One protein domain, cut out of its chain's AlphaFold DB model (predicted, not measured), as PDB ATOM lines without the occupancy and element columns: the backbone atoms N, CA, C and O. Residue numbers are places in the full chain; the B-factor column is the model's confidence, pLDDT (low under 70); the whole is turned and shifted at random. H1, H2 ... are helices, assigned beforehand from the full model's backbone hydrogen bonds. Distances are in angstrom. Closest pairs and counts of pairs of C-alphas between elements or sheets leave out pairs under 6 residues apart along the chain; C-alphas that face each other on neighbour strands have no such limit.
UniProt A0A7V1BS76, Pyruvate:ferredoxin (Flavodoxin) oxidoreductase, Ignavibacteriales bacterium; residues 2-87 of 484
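This is residues 2 to 87 of the 484 residues of the protein "Pyruvate:ferredoxin (Flavodoxin) oxidoreductase" of Ignavibacteriales bacterium (UniProt A0A7V1BS76). Little regular structure is present: a U of mostly loops, with H3, the longest helix, along its base and two loop arms at its ends. One arm holds H1 and two short pairings; the other holds H2 and residues 50 to 67. The 86 printed residues have three named helices, H1, H2, H3 in chain order, and no named strand; the class is all helix, with 22 residues in named elements. The whole is only just compact, close to loose, with a radius of gyration of the C-alphas of 14.2 A and spans of 32 by 30 by 21 A.

H3, residues 72 to 84, runs 18.7 A from C-alpha 72 at (-36.410, -6.067, -33.128) to C-alpha 84 at (-18.852, -1.451, -28.468). H1 is residues 5 to 8; H2 is residues 45 to 49.

H3 is apart from H1 and H2, which are apart too. Residues 30 to 31 pair antiparallel with residues 2 to 3 and 18 to 19. The O i to N i+4 pairs are within hydrogen-bond range throughout H2 and in 8 of 9 in H3; H1 is too short for one.

The C-alphas of Asp 24 and Met 69, the two farthest apart, are 38.2 A apart. The printed part has no cut; both links are long. No printed residue is under 70 in pLDDT.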
ATOM      1  N   VAL A   2     -19.928  -6.250 -17.972       94.06
ATOM      2  CA  VAL A   2     -19.705  -5.414 -16.782       94.06
ATOM      3  C   VAL A   2     -18.730  -4.312 -17.182       94.06
ATOM      4  O   VAL A   2     -17.710  -4.624 -17.784       94.06
ATOM      5  N   TYR A   3     -19.056  -3.056 -16.898       94.25
ATOM      6  CA  TYR A   3     -18.322  -1.894 -17.414       94.25
ATOM      7  C   TYR A   3     -18.475  -0.675 -16.490       94.25
ATOM      8  O   TYR A   3     -19.309  -0.674 -15.579       94.25
ATOM      9  N   GLU A   4     -17.645   0.346 -16.700       94.00
ATOM     10  CA  GLU A   4     -17.671   1.611 -15.953       94.00
ATOM     11  C   GLU A   4     -18.754   2.568 -16.480       94.00
ATOM     12  O   GLU A   4     -19.176   2.476 -17.631       94.00
ATOM     13  N   GLU A   5     -19.177   3.538 -15.662       94.00
ATOM     14  CA  GLU A   5     -20.224   4.510 -16.030       94.00
ATOM     15  C   GLU A   5     -19.892   5.320 -17.290       94.00
ATOM     16  O   GLU A   5     -20.773   5.593 -18.099       94.00
ATOM     17  N   LYS A   6     -18.614   5.667 -17.486       94.94
ATOM     18  CA  LYS A   6     -18.158   6.457 -18.641       94.94
ATOM     19  C   LYS A   6     -18.480   5.797 -19.986       94.94
ATOM     20  O   LYS A   6     -18.679   6.497 -20.973       94.94
ATOM     21  N   GLU A   7     -18.575   4.466 -20.012       95.88
ATOM     22  CA  GLU A   7     -18.880   3.696 -21.221       95.88
ATOM     23  C   GLU A   7     -20.345   3.866 -21.661       95.88
ATOM     24  O   GLU A   7     -20.693   3.530 -22.788       95.88
ATOM     25  N   LEU A   8     -21.212   4.424 -20.802       95.38
ATOM     26  CA  LEU A   8     -22.628   4.684 -21.088       95.38
ATOM     27  C   LEU A   8     -22.887   6.031 -21.779       95.38
ATOM     28  O   LEU A   8     -24.040   6.327 -22.086       95.38
ATOM     29  N   ALA A   9     -21.858   6.845 -22.045       94.69
ATOM     30  CA  ALA A   9     -22.027   8.205 -22.574       94.69
ATOM     31  C   ALA A   9     -22.847   8.274 -23.878       94.69
ATOM     32  O   ALA A   9     -23.574   9.241 -24.088       94.69
ATOM     33  N   ASN A  10     -22.757   7.239 -24.721       94.31
ATOM     34  CA  ASN A  10     -23.468   7.134 -26.001       94.31
ATOM     35  C   ASN A  10     -24.492   5.983 -26.018       94.31
ATOM     36  O   ASN A  10     -24.815   5.462 -27.086       94.31
ATOM     37  N   ALA A  11     -24.956   5.535 -24.849       97.06
ATOM     38  CA  ALA A  11     -25.946   4.470 -24.771       97.06
ATOM     39  C   ALA A  11     -27.281   4.928 -25.393       97.06
ATOM     40  O   ALA A  11     -27.748   6.023 -25.068       97.06
ATOM     41  N   PRO A  12     -27.929   4.109 -26.244       97.56
ATOM     42  CA  PRO A  12     -29.294   4.375 -26.688       97.56
ATOM     43  C   PRO A  12     -30.234   4.581 -25.494       97.56
ATOM     44  O   PRO A  12     -30.092   3.901 -24.477       97.56
ATOM     45  N   GLU A  13     -31.251   5.440 -25.626       97.00
ATOM     46  CA  GLU A  13     -32.225   5.704 -24.545       97.00
ATOM     47  C   GLU A  13     -32.899   4.423 -24.027       97.00
ATOM     48  O   GLU A  13     -33.320   4.319 -22.875       97.00
ATOM     49  N   THR A  14     -32.990   3.416 -24.891       97.19
ATOM     50  CA  THR A  14     -33.634   2.133 -24.626       97.19
ATOM     51  C   THR A  14     -32.691   1.063 -24.089       97.19
ATOM     52  O   THR A  14     -33.144  -0.058 -23.819       97.19
ATOM     53  N   PHE A  15     -31.400   1.371 -23.955       98.06
ATOM     54  CA  PHE A  15     -30.389   0.443 -23.476       98.06
ATOM     55  C   PHE A  15     -30.523   0.251 -21.966       98.06
ATOM     56  O   PHE A  15     -30.403   1.183 -21.172       98.06
ATOM     57  N   LYS A  16     -30.791  -0.987 -21.549       96.88
ATOM     58  CA  LYS A  16     -31.040  -1.305 -20.141       96.88
ATOM     59  C   LYS A  16     -29.745  -1.679 -19.434       96.88
ATOM     60  O   LYS A  16     -29.006  -2.564 -19.870       96.88
ATOM     61  N   TYR A  17     -29.527  -1.068 -18.278       96.38
ATOM     62  CA  TYR A  17     -28.402  -1.351 -17.397       96.38
ATOM     63  C   TYR A  17     -28.806  -1.184 -15.930       96.38
ATOM     64  O   TYR A  17     -29.820  -0.570 -15.603       96.38
ATOM     65  N   THR A  18     -28.014  -1.746 -15.021       95.12
ATOM     66  CA  THR A  18     -28.190  -1.566 -13.575       95.12
ATOM     67  C   THR A  18     -26.844  -1.403 -12.888       95.12
ATOM     68  O   THR A  18     -25.846  -1.975 -13.330       95.12
ATOM     69  N   LYS A  19     -26.820  -0.682 -11.759       94.50
ATOM     70  CA  LYS A  19     -25.664  -0.689 -10.854       94.50
ATOM     71  C   LYS A  19     -25.368  -2.122 -10.437       94.50
ATOM     72  O   LYS A  19     -26.276  -2.869 -10.056       94.50
ATOM     73  N   TYR A  20     -24.100  -2.495 -10.490       90.38
ATOM     74  CA  TYR A  20     -23.651  -3.853 -10.264       90.38
ATOM     75  C   TYR A  20     -22.549  -3.869  -9.211       90.38
ATOM     76  O   TYR A  20     -21.466  -3.319  -9.382       90.38
ATOM     77  N   LYS A  21     -22.841  -4.508  -8.074       83.94
ATOM     78  CA  LYS A  21     -21.862  -4.671  -6.998       83.94
ATOM     79  C   LYS A  21     -20.871  -5.758  -7.386       83.94
ATOM     80  O   LYS A  21     -21.105  -6.943  -7.148       83.94
ATOM     81  N   ALA A  22     -19.765  -5.329  -7.967       72.62
ATOM     82  CA  ALA A  22     -18.706  -6.182  -8.463       72.62
ATOM     83  C   ALA A  22     -17.472  -6.064  -7.559       72.62
ATOM     84  O   ALA A  22     -16.462  -5.525  -7.982       72.62
ATOM     85  N   LYS A  23     -17.538  -6.556  -6.309       74.00
ATOM     86  CA  LYS A  23     -16.411  -6.433  -5.353       74.00
ATOM     87  C   LYS A  23     -15.064  -6.867  -5.949       74.00
ATOM     88  O   LYS A  23     -14.051  -6.254  -5.651       74.00
ATOM     89  N   ASP A  24     -15.100  -7.882  -6.808       81.81
ATOM     90  CA  ASP A  24     -13.924  -8.472  -7.451       81.81
ATOM     91  C   ASP A  24     -13.441  -7.678  -8.693       81.81
ATOM     92  O   ASP A  24     -12.342  -7.923  -9.175       81.81
ATOM     93  N   TYR A  25     -14.234  -6.731  -9.217       82.69
ATOM     94  CA  TYR A  25     -13.989  -6.033 -10.496       82.69
ATOM     95  C   TYR A  25     -14.013  -4.497 -10.403       82.69
ATOM     96  O   TYR A  25     -13.871  -3.830 -11.423       82.69
ATOM     97  N   GLY A  26     -14.197  -3.935  -9.203       79.75
ATOM     98  CA  GLY A  26     -14.185  -2.493  -8.952       79.75
ATOM     99  C   GLY A  26     -15.471  -1.949  -8.327       79.75
ATOM    100  O   GLY A  26     -16.527  -2.592  -8.303       79.75
ATOM    101  N   GLU A  27     -15.381  -0.732  -7.798       84.56
ATOM    102  CA  GLU A  27     -16.538   0.024  -7.318       84.56
ATOM    103  C   GLU A  27     -17.189   0.812  -8.463       84.56
ATOM    104  O   GLU A  27     -16.555   1.110  -9.467       84.56
ATOM    105  N   GLY A  28     -18.479   1.135  -8.332       88.19
ATOM    106  CA  GLY A  28     -19.184   1.944  -9.337       88.19
ATOM    107  C   GLY A  28     -19.476   1.240 -10.670       88.19
ATOM    108  O   GLY A  28     -19.877   1.901 -11.621       88.19
ATOM    109  N   MET A  29     -19.317  -0.084 -10.749       93.19
ATOM    110  CA  MET A  29     -19.559  -0.841 -11.979       93.19
ATOM    111  C   MET A  29     -21.051  -0.949 -12.330       93.19
ATOM    112  O   MET A  29     -21.933  -0.976 -11.461       93.19
ATOM    113  N   PHE A  30     -21.322  -1.101 -13.621       95.44
ATOM    114  CA  PHE A  30     -22.641  -1.333 -14.200       95.44
ATOM    115  C   PHE A  30     -22.691  -2.681 -14.919       95.44
ATOM    116  O   PHE A  30     -21.667  -3.243 -15.304       95.44
ATOM    117  N   TYR A  31     -23.897  -3.229 -15.064       95.38
ATOM    118  CA  TYR A  31     -24.144  -4.500 -15.738       95.38
ATOM    119  C   TYR A  31     -25.309  -4.391 -16.711       95.38
ATOM    120  O   TYR A  31     -26.372  -3.867 -16.363       95.38
ATOM    121  N   SER A  32     -25.121  -5.002 -17.880       96.19
ATOM    122  CA  SER A  32     -26.189  -5.287 -18.840       96.19
ATOM    123  C   SER A  32     -26.195  -6.753 -19.243       96.19
ATOM    124  O   SER A  32     -25.149  -7.338 -19.559       96.19
ATOM    125  N   LEU A  33     -27.407  -7.300 -19.298       95.88
ATOM    126  CA  LEU A  33     -27.747  -8.537 -19.985       95.88
ATOM    127  C   LEU A  33     -28.472  -8.154 -21.279       95.88
ATOM    128  O   LEU A  33     -29.634  -7.761 -21.225       95.88
ATOM    129  N   GLN A  34     -27.776  -8.238 -22.411       97.56
ATOM    130  CA  GLN A  34     -28.325  -7.907 -23.725       97.56
ATOM    131  C   GLN A  34     -28.559  -9.189 -24.531       97.56
ATOM    132  O   GLN A  34     -27.788 -10.143 -24.419       97.56
ATOM    133  N   VAL A  35     -29.622  -9.204 -25.337       97.19
ATOM    134  CA  VAL A  35     -29.957 -10.307 -26.245       97.19
ATOM    135  C   VAL A  35     -29.693  -9.863 -27.681       97.19
ATOM    136  O   VAL A  35     -30.182  -8.812 -28.094       97.19
ATOM    137  N   ALA A  36     -28.966 -10.683 -28.442       97.25
ATOM    138  CA  ALA A  36     -28.886 -10.579 -29.896       97.25
ATOM    139  C   ALA A  36     -30.230 -11.026 -30.487       97.25
ATOM    140  O   ALA A  36     -30.484 -12.216 -30.674       97.25
ATOM    141  N   VAL A  37     -31.158 -10.082 -30.655       96.38
ATOM    142  CA  VAL A  37     -32.556 -10.397 -30.982       96.38
ATOM    143  C   VAL A  37     -32.697 -11.076 -32.344       96.38
ATOM    144  O   VAL A  37     -33.574 -11.921 -32.489       96.38
ATOM    145  N   GLU A  38     -31.844 -10.741 -33.313       96.62
ATOM    146  CA  GLU A  38     -31.900 -11.274 -34.681       96.62
ATOM    147  C   GLU A  38     -31.315 -12.689 -34.787       96.62
ATOM    148  O   GLU A  38     -31.782 -13.472 -35.610       96.62
ATOM    149  N   ASP A  39     -30.390 -13.047 -33.894       97.12
ATOM    150  CA  ASP A  39     -29.775 -14.378 -33.837       97.12
ATOM    151  C   ASP A  39     -30.451 -15.321 -32.824       97.12
ATOM    152  O   ASP A  39     -30.183 -16.525 -32.770       97.12
ATOM    153  N   CYS A  40     -31.337 -14.791 -31.977       97.56
ATOM    154  CA  CYS A  40     -32.073 -15.581 -31.000       97.56
ATOM    155  C   CYS A  40     -33.031 -16.560 -31.697       97.56
ATOM    156  O   CYS A  40     -33.967 -16.166 -32.384       97.56
ATOM    157  N   THR A  41     -32.873 -17.855 -31.421       97.75
ATOM    158  CA  THR A  41     -33.736 -18.913 -31.981       97.75
ATOM    159  C   THR A  41     -35.071 -19.087 -31.249       97.75
ATOM    160  O   THR A  41     -35.829 -20.007 -31.551       97.75
ATOM    161  N   GLY A  42     -35.353 -18.265 -30.232       97.50
ATOM    162  CA  GLY A  42     -36.584 -18.364 -29.442       97.50
ATOM    163  C   GLY A  42     -36.701 -19.646 -28.607       97.50
ATOM    164  O   GLY A  42     -37.797 -20.029 -28.212       97.50
ATOM    165  N   CYS A  43     -35.587 -20.324 -28.309       97.44
ATOM    166  CA  CYS A  43     -35.593 -21.659 -27.704       97.44
ATOM    167  C   CYS A  43     -36.086 -21.737 -26.249       97.44
ATOM    168  O   CYS A  43     -36.145 -22.835 -25.704       97.44
ATOM    169  N   TYR A  44     -36.396 -20.611 -25.597       97.25
ATOM    170  CA  TYR A  44     -36.878 -20.504 -24.209       97.25
ATOM    171  C   TYR A  44     -35.891 -20.943 -23.101       97.25
ATOM    172  O   TYR A  44     -36.098 -20.605 -21.937       97.25
ATOM    173  N   VAL A  45     -34.783 -21.624 -23.417       98.00
ATOM    174  CA  VAL A  45     -33.872 -22.215 -22.413       98.00
ATOM    175  C   VAL A  45     -33.351 -21.188 -21.399       98.00
ATOM    176  O   VAL A  45     -33.350 -21.473 -20.205       98.00
ATOM    177  N   CYS A  46     -32.956 -19.985 -21.833       97.12
ATOM    178  CA  CYS A  46     -32.459 -18.929 -20.937       97.12
ATOM    179  C   CYS A  46     -33.516 -18.470 -19.915       97.12
ATOM    180  O   CYS A  46     -33.208 -18.283 -18.736       97.12
ATOM    181  N   VAL A  47     -34.775 -18.353 -20.346       97.12
ATOM    182  CA  VAL A  47     -35.919 -18.054 -19.475       97.12
ATOM    183  C   VAL A  47     -36.185 -19.233 -18.551       97.12
ATOM    184  O   VAL A  47     -36.416 -19.036 -17.358       97.12
ATOM    185  N   ASP A  48     -36.103 -20.470 -19.044       96.44
ATOM    186  CA  ASP A  48     -36.337 -21.661 -18.230       96.44
ATOM    187  C   ASP A  48     -35.365 -21.774 -17.053       96.44
ATOM    188  O   ASP A  48     -35.800 -21.929 -15.907       96.44
ATOM    189  N   VAL A  49     -34.069 -21.620 -17.327       96.19
ATOM    190  CA  VAL A  49     -33.007 -21.762 -16.323       96.19
ATOM    191  C   VAL A  49     -32.850 -20.539 -15.427       96.19
ATOM    192  O   VAL A  49     -32.193 -20.637 -14.394       96.19
ATOM    193  N   CYS A  50     -33.447 -19.393 -15.780       95.81
ATOM    194  CA  CYS A  50     -33.338 -18.182 -14.976       95.81
ATOM    195  C   CYS A  50     -33.831 -18.445 -13.533       95.81
ATOM    196  O   CYS A  50     -35.011 -18.780 -13.337       95.81
ATOM    197  N   PRO A  51     -32.952 -18.300 -12.518       93.19
ATOM    198  CA  PRO A  51     -33.287 -18.621 -11.132       93.19
ATOM    199  C   PRO A  51     -34.014 -17.470 -10.427       93.19
ATOM    200  O   PRO A  51     -34.617 -17.665  -9.372       93.19
ATOM    201  N   VAL A  52     -33.956 -16.261 -10.992       93.06
ATOM    202  CA  VAL A  52     -34.500 -15.047 -10.387       93.06
ATOM    203  C   VAL A  52     -35.943 -14.856 -10.835       93.06
ATOM    204  O   VAL A  52     -36.215 -14.689 -12.024       93.06
ATOM    205  N   LYS A  53     -36.859 -14.844  -9.866       92.81
ATOM    206  CA  LYS A  53     -38.284 -14.561 -10.067       92.81
ATOM    207  C   LYS A  53     -38.632 -13.176  -9.539       92.81
ATOM    208  O   LYS A  53     -38.075 -12.736  -8.531       92.81
ATOM    209  N   ASN A  54     -39.574 -12.513 -10.195       92.81
ATOM    210  CA  ASN A  54     -40.185 -11.303  -9.673       92.81
ATOM    211  C   ASN A  54     -40.929 -11.642  -8.364       92.81
ATOM    212  O   ASN A  54     -41.604 -12.667  -8.254       92.81
ATOM    213  N   LYS A  55     -40.748 -10.797  -7.341       92.62
ATOM    214  CA  LYS A  55     -41.306 -11.010  -5.995       92.62
ATOM    215  C   LYS A  55     -42.819 -10.796  -5.929       92.62
ATOM    216  O   LYS A  55     -43.462 -11.394  -5.076       92.62
ATOM    217  N   GLN A  56     -43.361  -9.932  -6.784       93.56
ATOM    218  CA  GLN A  56     -44.788  -9.608  -6.844       93.56
ATOM    219  C   GLN A  56     -45.529 -10.556  -7.794       93.56
ATOM    220  O   GLN A  56     -46.605 -11.037  -7.457       93.56
ATOM    221  N   GLU A  57     -44.925 -10.893  -8.938       92.44
ATOM    222  CA  GLU A  57     -45.500 -11.819  -9.917       92.44
ATOM    223  C   GLU A  57     -44.532 -12.964 -10.238       92.44
ATOM    224  O   GLU A  57     -43.663 -12.862 -11.096       92.44
ATOM    225  N   THR A  58     -44.703 -14.105  -9.570       89.06
ATOM    226  CA  THR A  58     -43.750 -15.234  -9.639       89.06
ATOM    227  C   THR A  58     -43.663 -15.934 -11.001       89.06
ATOM    228  O   THR A  58     -42.776 -16.773 -11.196       89.06
ATOM    229  N   ARG A  59     -44.569 -15.607 -11.934       90.44
ATOM    230  CA  ARG A  59     -44.513 -16.040 -13.339       90.44
ATOM    231  C   ARG A  59     -43.449 -15.281 -14.127       90.44
ATOM    232  O   ARG A  59     -42.833 -15.876 -15.006       90.44
ATOM    233  N   LEU A  60     -43.208 -14.016 -13.782       93.62
ATOM    234  CA  LEU A  60     -42.167 -13.206 -14.395       93.62
ATOM    235  C   LEU A  60     -40.811 -13.530 -13.768       93.62
ATOM    236  O   LEU A  60     -40.658 -13.649 -12.549       93.62
ATOM    237  N   LYS A  61     -39.801 -13.647 -14.620       95.31
ATOM    238  CA  LYS A  61     -38.400 -13.845 -14.253       95.31
ATOM    239  C   LYS A  61     -37.567 -12.615 -14.621       95.31
ATOM    240  O   LYS A  61     -38.094 -11.647 -15.162       95.31
ATOM    241  N   ALA A  62     -36.269 -12.631 -14.317       93.31
ATOM    242  CA  ALA A  62     -35.368 -11.539 -14.715       93.31
ATOM    243  C   ALA A  62     -35.213 -11.404 -16.245       93.31
ATOM    244  O   ALA A  62     -34.874 -10.330 -16.732       93.31
ATOM    245  N   ILE A  63     -35.489 -12.475 -16.991       94.94
ATOM    246  CA  ILE A  63     -35.610 -12.501 -18.452       94.94
ATOM    247  C   ILE A  63     -36.880 -13.277 -18.811       94.94
ATOM    248  O   ILE A  63     -37.167 -14.290 -18.175       94.94
ATOM    249  N   ASN A  64     -37.642 -12.805 -19.798       95.75
ATOM    250  CA  ASN A  64     -38.914 -13.397 -20.223       95.75
ATOM    251  C   ASN A  64     -38.982 -13.436 -21.754       95.75
ATOM    252  O   ASN A  64     -38.273 -12.676 -22.415       95.75
ATOM    253  N   MET A  65     -39.810 -14.328 -22.299       96.75
ATOM    254  CA  MET A  65     -40.087 -14.353 -23.735       96.75
ATOM    255  C   MET A  65     -41.126 -13.297 -24.087       96.75
ATOM    256  O   MET A  65     -42.117 -13.163 -23.378       96.75
ATOM    257  N   GLU A  66     -40.908 -12.626 -25.210       96.12
ATOM    258  CA  GLU A  66     -41.805 -11.637 -25.804       96.12
ATOM    259  C   GLU A  66     -41.799 -11.817 -27.327       96.12
ATOM    260  O   GLU A  66     -40.875 -12.423 -27.883       96.12
ATOM    261  N   GLU A  67     -42.811 -11.275 -28.003       96.88
ATOM    262  CA  GLU A  67     -42.842 -11.225 -29.466       96.88
ATOM    263  C   GLU A  67     -41.659 -10.411 -30.009       96.88
ATOM    264  O   GLU A  67     -41.355  -9.314 -29.534       96.88
ATOM    265  N   GLN A  68     -40.987 -10.942 -31.032       96.56
ATOM    266  CA  GLN A  68     -39.750 -10.353 -31.551       96.56
ATOM    267  C   GLN A  68     -40.009  -9.054 -32.325       96.56
ATOM    268  O   GLN A  68     -39.286  -8.075 -32.140       96.56
ATOM    269  N   MET A  69     -41.028  -9.030 -33.193       97.00
ATOM    270  CA  MET A  69     -41.247  -7.936 -34.154       97.00
ATOM    271  C   MET A  69     -41.357  -6.550 -33.496       97.00
ATOM    272  O   MET A  69     -40.674  -5.639 -33.962       97.00
ATOM    273  N   PRO A  70     -42.110  -6.363 -32.394       97.19
ATOM    274  CA  PRO A  70     -42.171  -5.068 -31.711       97.19
ATOM    275  C   PRO A  70     -40.848  -4.627 -31.065       97.19
ATOM    276  O   PRO A  70     -40.676  -3.448 -30.766       97.19
ATOM    277  N   LEU A  71     -39.925  -5.559 -30.806       96.31
ATOM    278  CA  LEU A  71     -38.666  -5.306 -30.100       96.31
ATOM    279  C   LEU A  71     -37.461  -5.201 -31.042       96.31
ATOM    280  O   LEU A  71     -36.462  -4.588 -30.670       96.31
ATOM    281  N   ARG A  72     -37.547  -5.796 -32.238       96.94
ATOM    282  CA  ARG A  72     -36.410  -6.067 -33.128       96.94
ATOM    283  C   ARG A  72     -35.541  -4.844 -33.405       96.94
ATOM    284  O   ARG A  72     -34.348  -4.892 -33.137       96.94
ATOM    285  N   GLU A  73     -36.129  -3.765 -33.916       97.56
ATOM    286  CA  GLU A  73     -35.377  -2.576 -34.350       97.56
ATOM    287  C   GLU A  73     -34.606  -1.944 -33.184       97.56
ATOM    288  O   GLU A  73     -33.394  -1.745 -33.251       97.56
ATOM    289  N   LYS A  74     -35.304  -1.736 -32.068       97.56
ATOM    290  CA  LYS A  74     -34.754  -1.153 -30.845       97.56
ATOM    291  C   LYS A  74     -33.672  -2.036 -30.216       97.56
ATOM    292  O   LYS A  74     -32.629  -1.553 -29.786       97.56
ATOM    293  N   GLU A  75     -33.905  -3.347 -30.139       97.94
ATOM    294  CA  GLU A  75     -32.925  -4.269 -29.556       97.94
ATOM    295  C   GLU A  75     -31.725  -4.522 -30.482       97.94
ATOM    296  O   GLU A  75     -30.650  -4.844 -29.980       97.94
ATOM    297  N   ARG A  76     -31.854  -4.309 -31.800       98.06
ATOM    298  CA  ARG A  76     -30.720  -4.289 -32.740       98.06
ATOM    299  C   ARG A  76     -29.792  -3.105 -32.465       98.06
ATOM    300  O   ARG A  76     -28.580  -3.283 -32.410       98.06
ATOM    301  N   GLU A  77     -30.342  -1.913 -32.235       98.19
ATOM    302  CA  GLU A  77     -29.551  -0.736 -31.836       98.19
ATOM    303  C   GLU A  77     -28.865  -0.946 -30.479       98.19
ATOM    304  O   GLU A  77     -27.659  -0.722 -30.347       98.19
ATOM    305  N   ASN A  78     -29.604  -1.464 -29.491       98.44
ATOM    306  CA  ASN A  78     -29.049  -1.827 -28.186       98.44
ATOM    307  C   ASN A  78     -27.932  -2.883 -28.302       98.44
ATOM    308  O   ASN A  78     -26.940  -2.806 -27.577       98.44
ATOM    309  N   TRP A  79     -28.083  -3.873 -29.189       98.25
ATOM    310  CA  TRP A  79     -27.065  -4.894 -29.444       98.25
ATOM    311  C   TRP A  79     -25.806  -4.298 -30.075       98.25
ATOM    312  O   TRP A  79     -24.709  -4.549 -29.582       98.25
ATOM    313  N   ASN A  80     -25.951  -3.437 -31.085       98.00
ATOM    314  CA  ASN A  80     -24.819  -2.747 -31.706       98.00
ATOM    315  C   ASN A  80     -24.026  -1.926 -30.681       98.00
ATOM    316  O   ASN A  80     -22.801  -2.014 -30.648       98.00
ATOM    317  N   PHE A  81     -24.709  -1.194 -29.794       98.31
ATOM    318  CA  PHE A  81     -24.055  -0.499 -28.683       98.31
ATOM    319  C   PHE A  81     -23.403  -1.473 -27.685       98.31
ATOM    320  O   PHE A  81     -22.278  -1.270 -27.241       98.31
ATOM    321  N   PHE A  82     -24.063  -2.582 -27.346       97.94
ATOM    322  CA  PHE A  82     -23.494  -3.583 -26.441       97.94
ATOM    323  C   PHE A  82     -22.161  -4.161 -26.946       97.94
ATOM    324  O   PHE A  82     -21.261  -4.445 -26.148       97.94
ATOM    325  N   LEU A  83     -22.010  -4.323 -28.261       95.69
ATOM    326  CA  LEU A  83     -20.768  -4.793 -28.870       95.69
ATOM    327  C   LEU A  83     -19.618  -3.782 -28.728       95.69
ATOM    328  O   LEU A  83     -18.470  -4.205 -28.587       95.69
ATOM    329  N   THR A  84     -19.899  -2.473 -28.664       96.19
ATOM    330  CA  THR A  84     -18.852  -1.451 -28.468       96.19
ATOM    331  C   THR A  84     -18.303  -1.423 -27.045       96.19
ATOM    332  O   THR A  84     -17.181  -0.964 -26.839       96.19
ATOM    333  N   LEU A  85     -19.056  -1.927 -26.061       96.44
ATOM    334  CA  LEU A  85     -18.616  -1.964 -24.666       96.44
ATOM    335  C   LEU A  85     -17.339  -2.814 -24.499       96.44
ATOM    336  O   LEU A  85     -17.197  -3.860 -25.155       96.44
ATOM    337  N   PRO A  86     -16.416  -2.409 -23.606       94.00
ATOM    338  CA  PRO A  86     -15.183  -3.145 -23.366       94.00
ATOM    339  C   PRO A  86     -15.461  -4.525 -22.759       94.00
ATOM    340  O   PRO A  86     -16.459  -4.733 -22.063       94.00
ATOM    341  N   GLU A  87     -14.552  -5.463 -23.025       93.75
ATOM    342  CA  GLU A  87     -14.519  -6.728 -22.291       93.75
ATOM    343  C   GLU A  87     -13.785  -6.525 -20.963       93.75
ATOM    344  O   GLU A  87     -12.934  -5.639 -20.843       93.75
TER     345      GLU A  87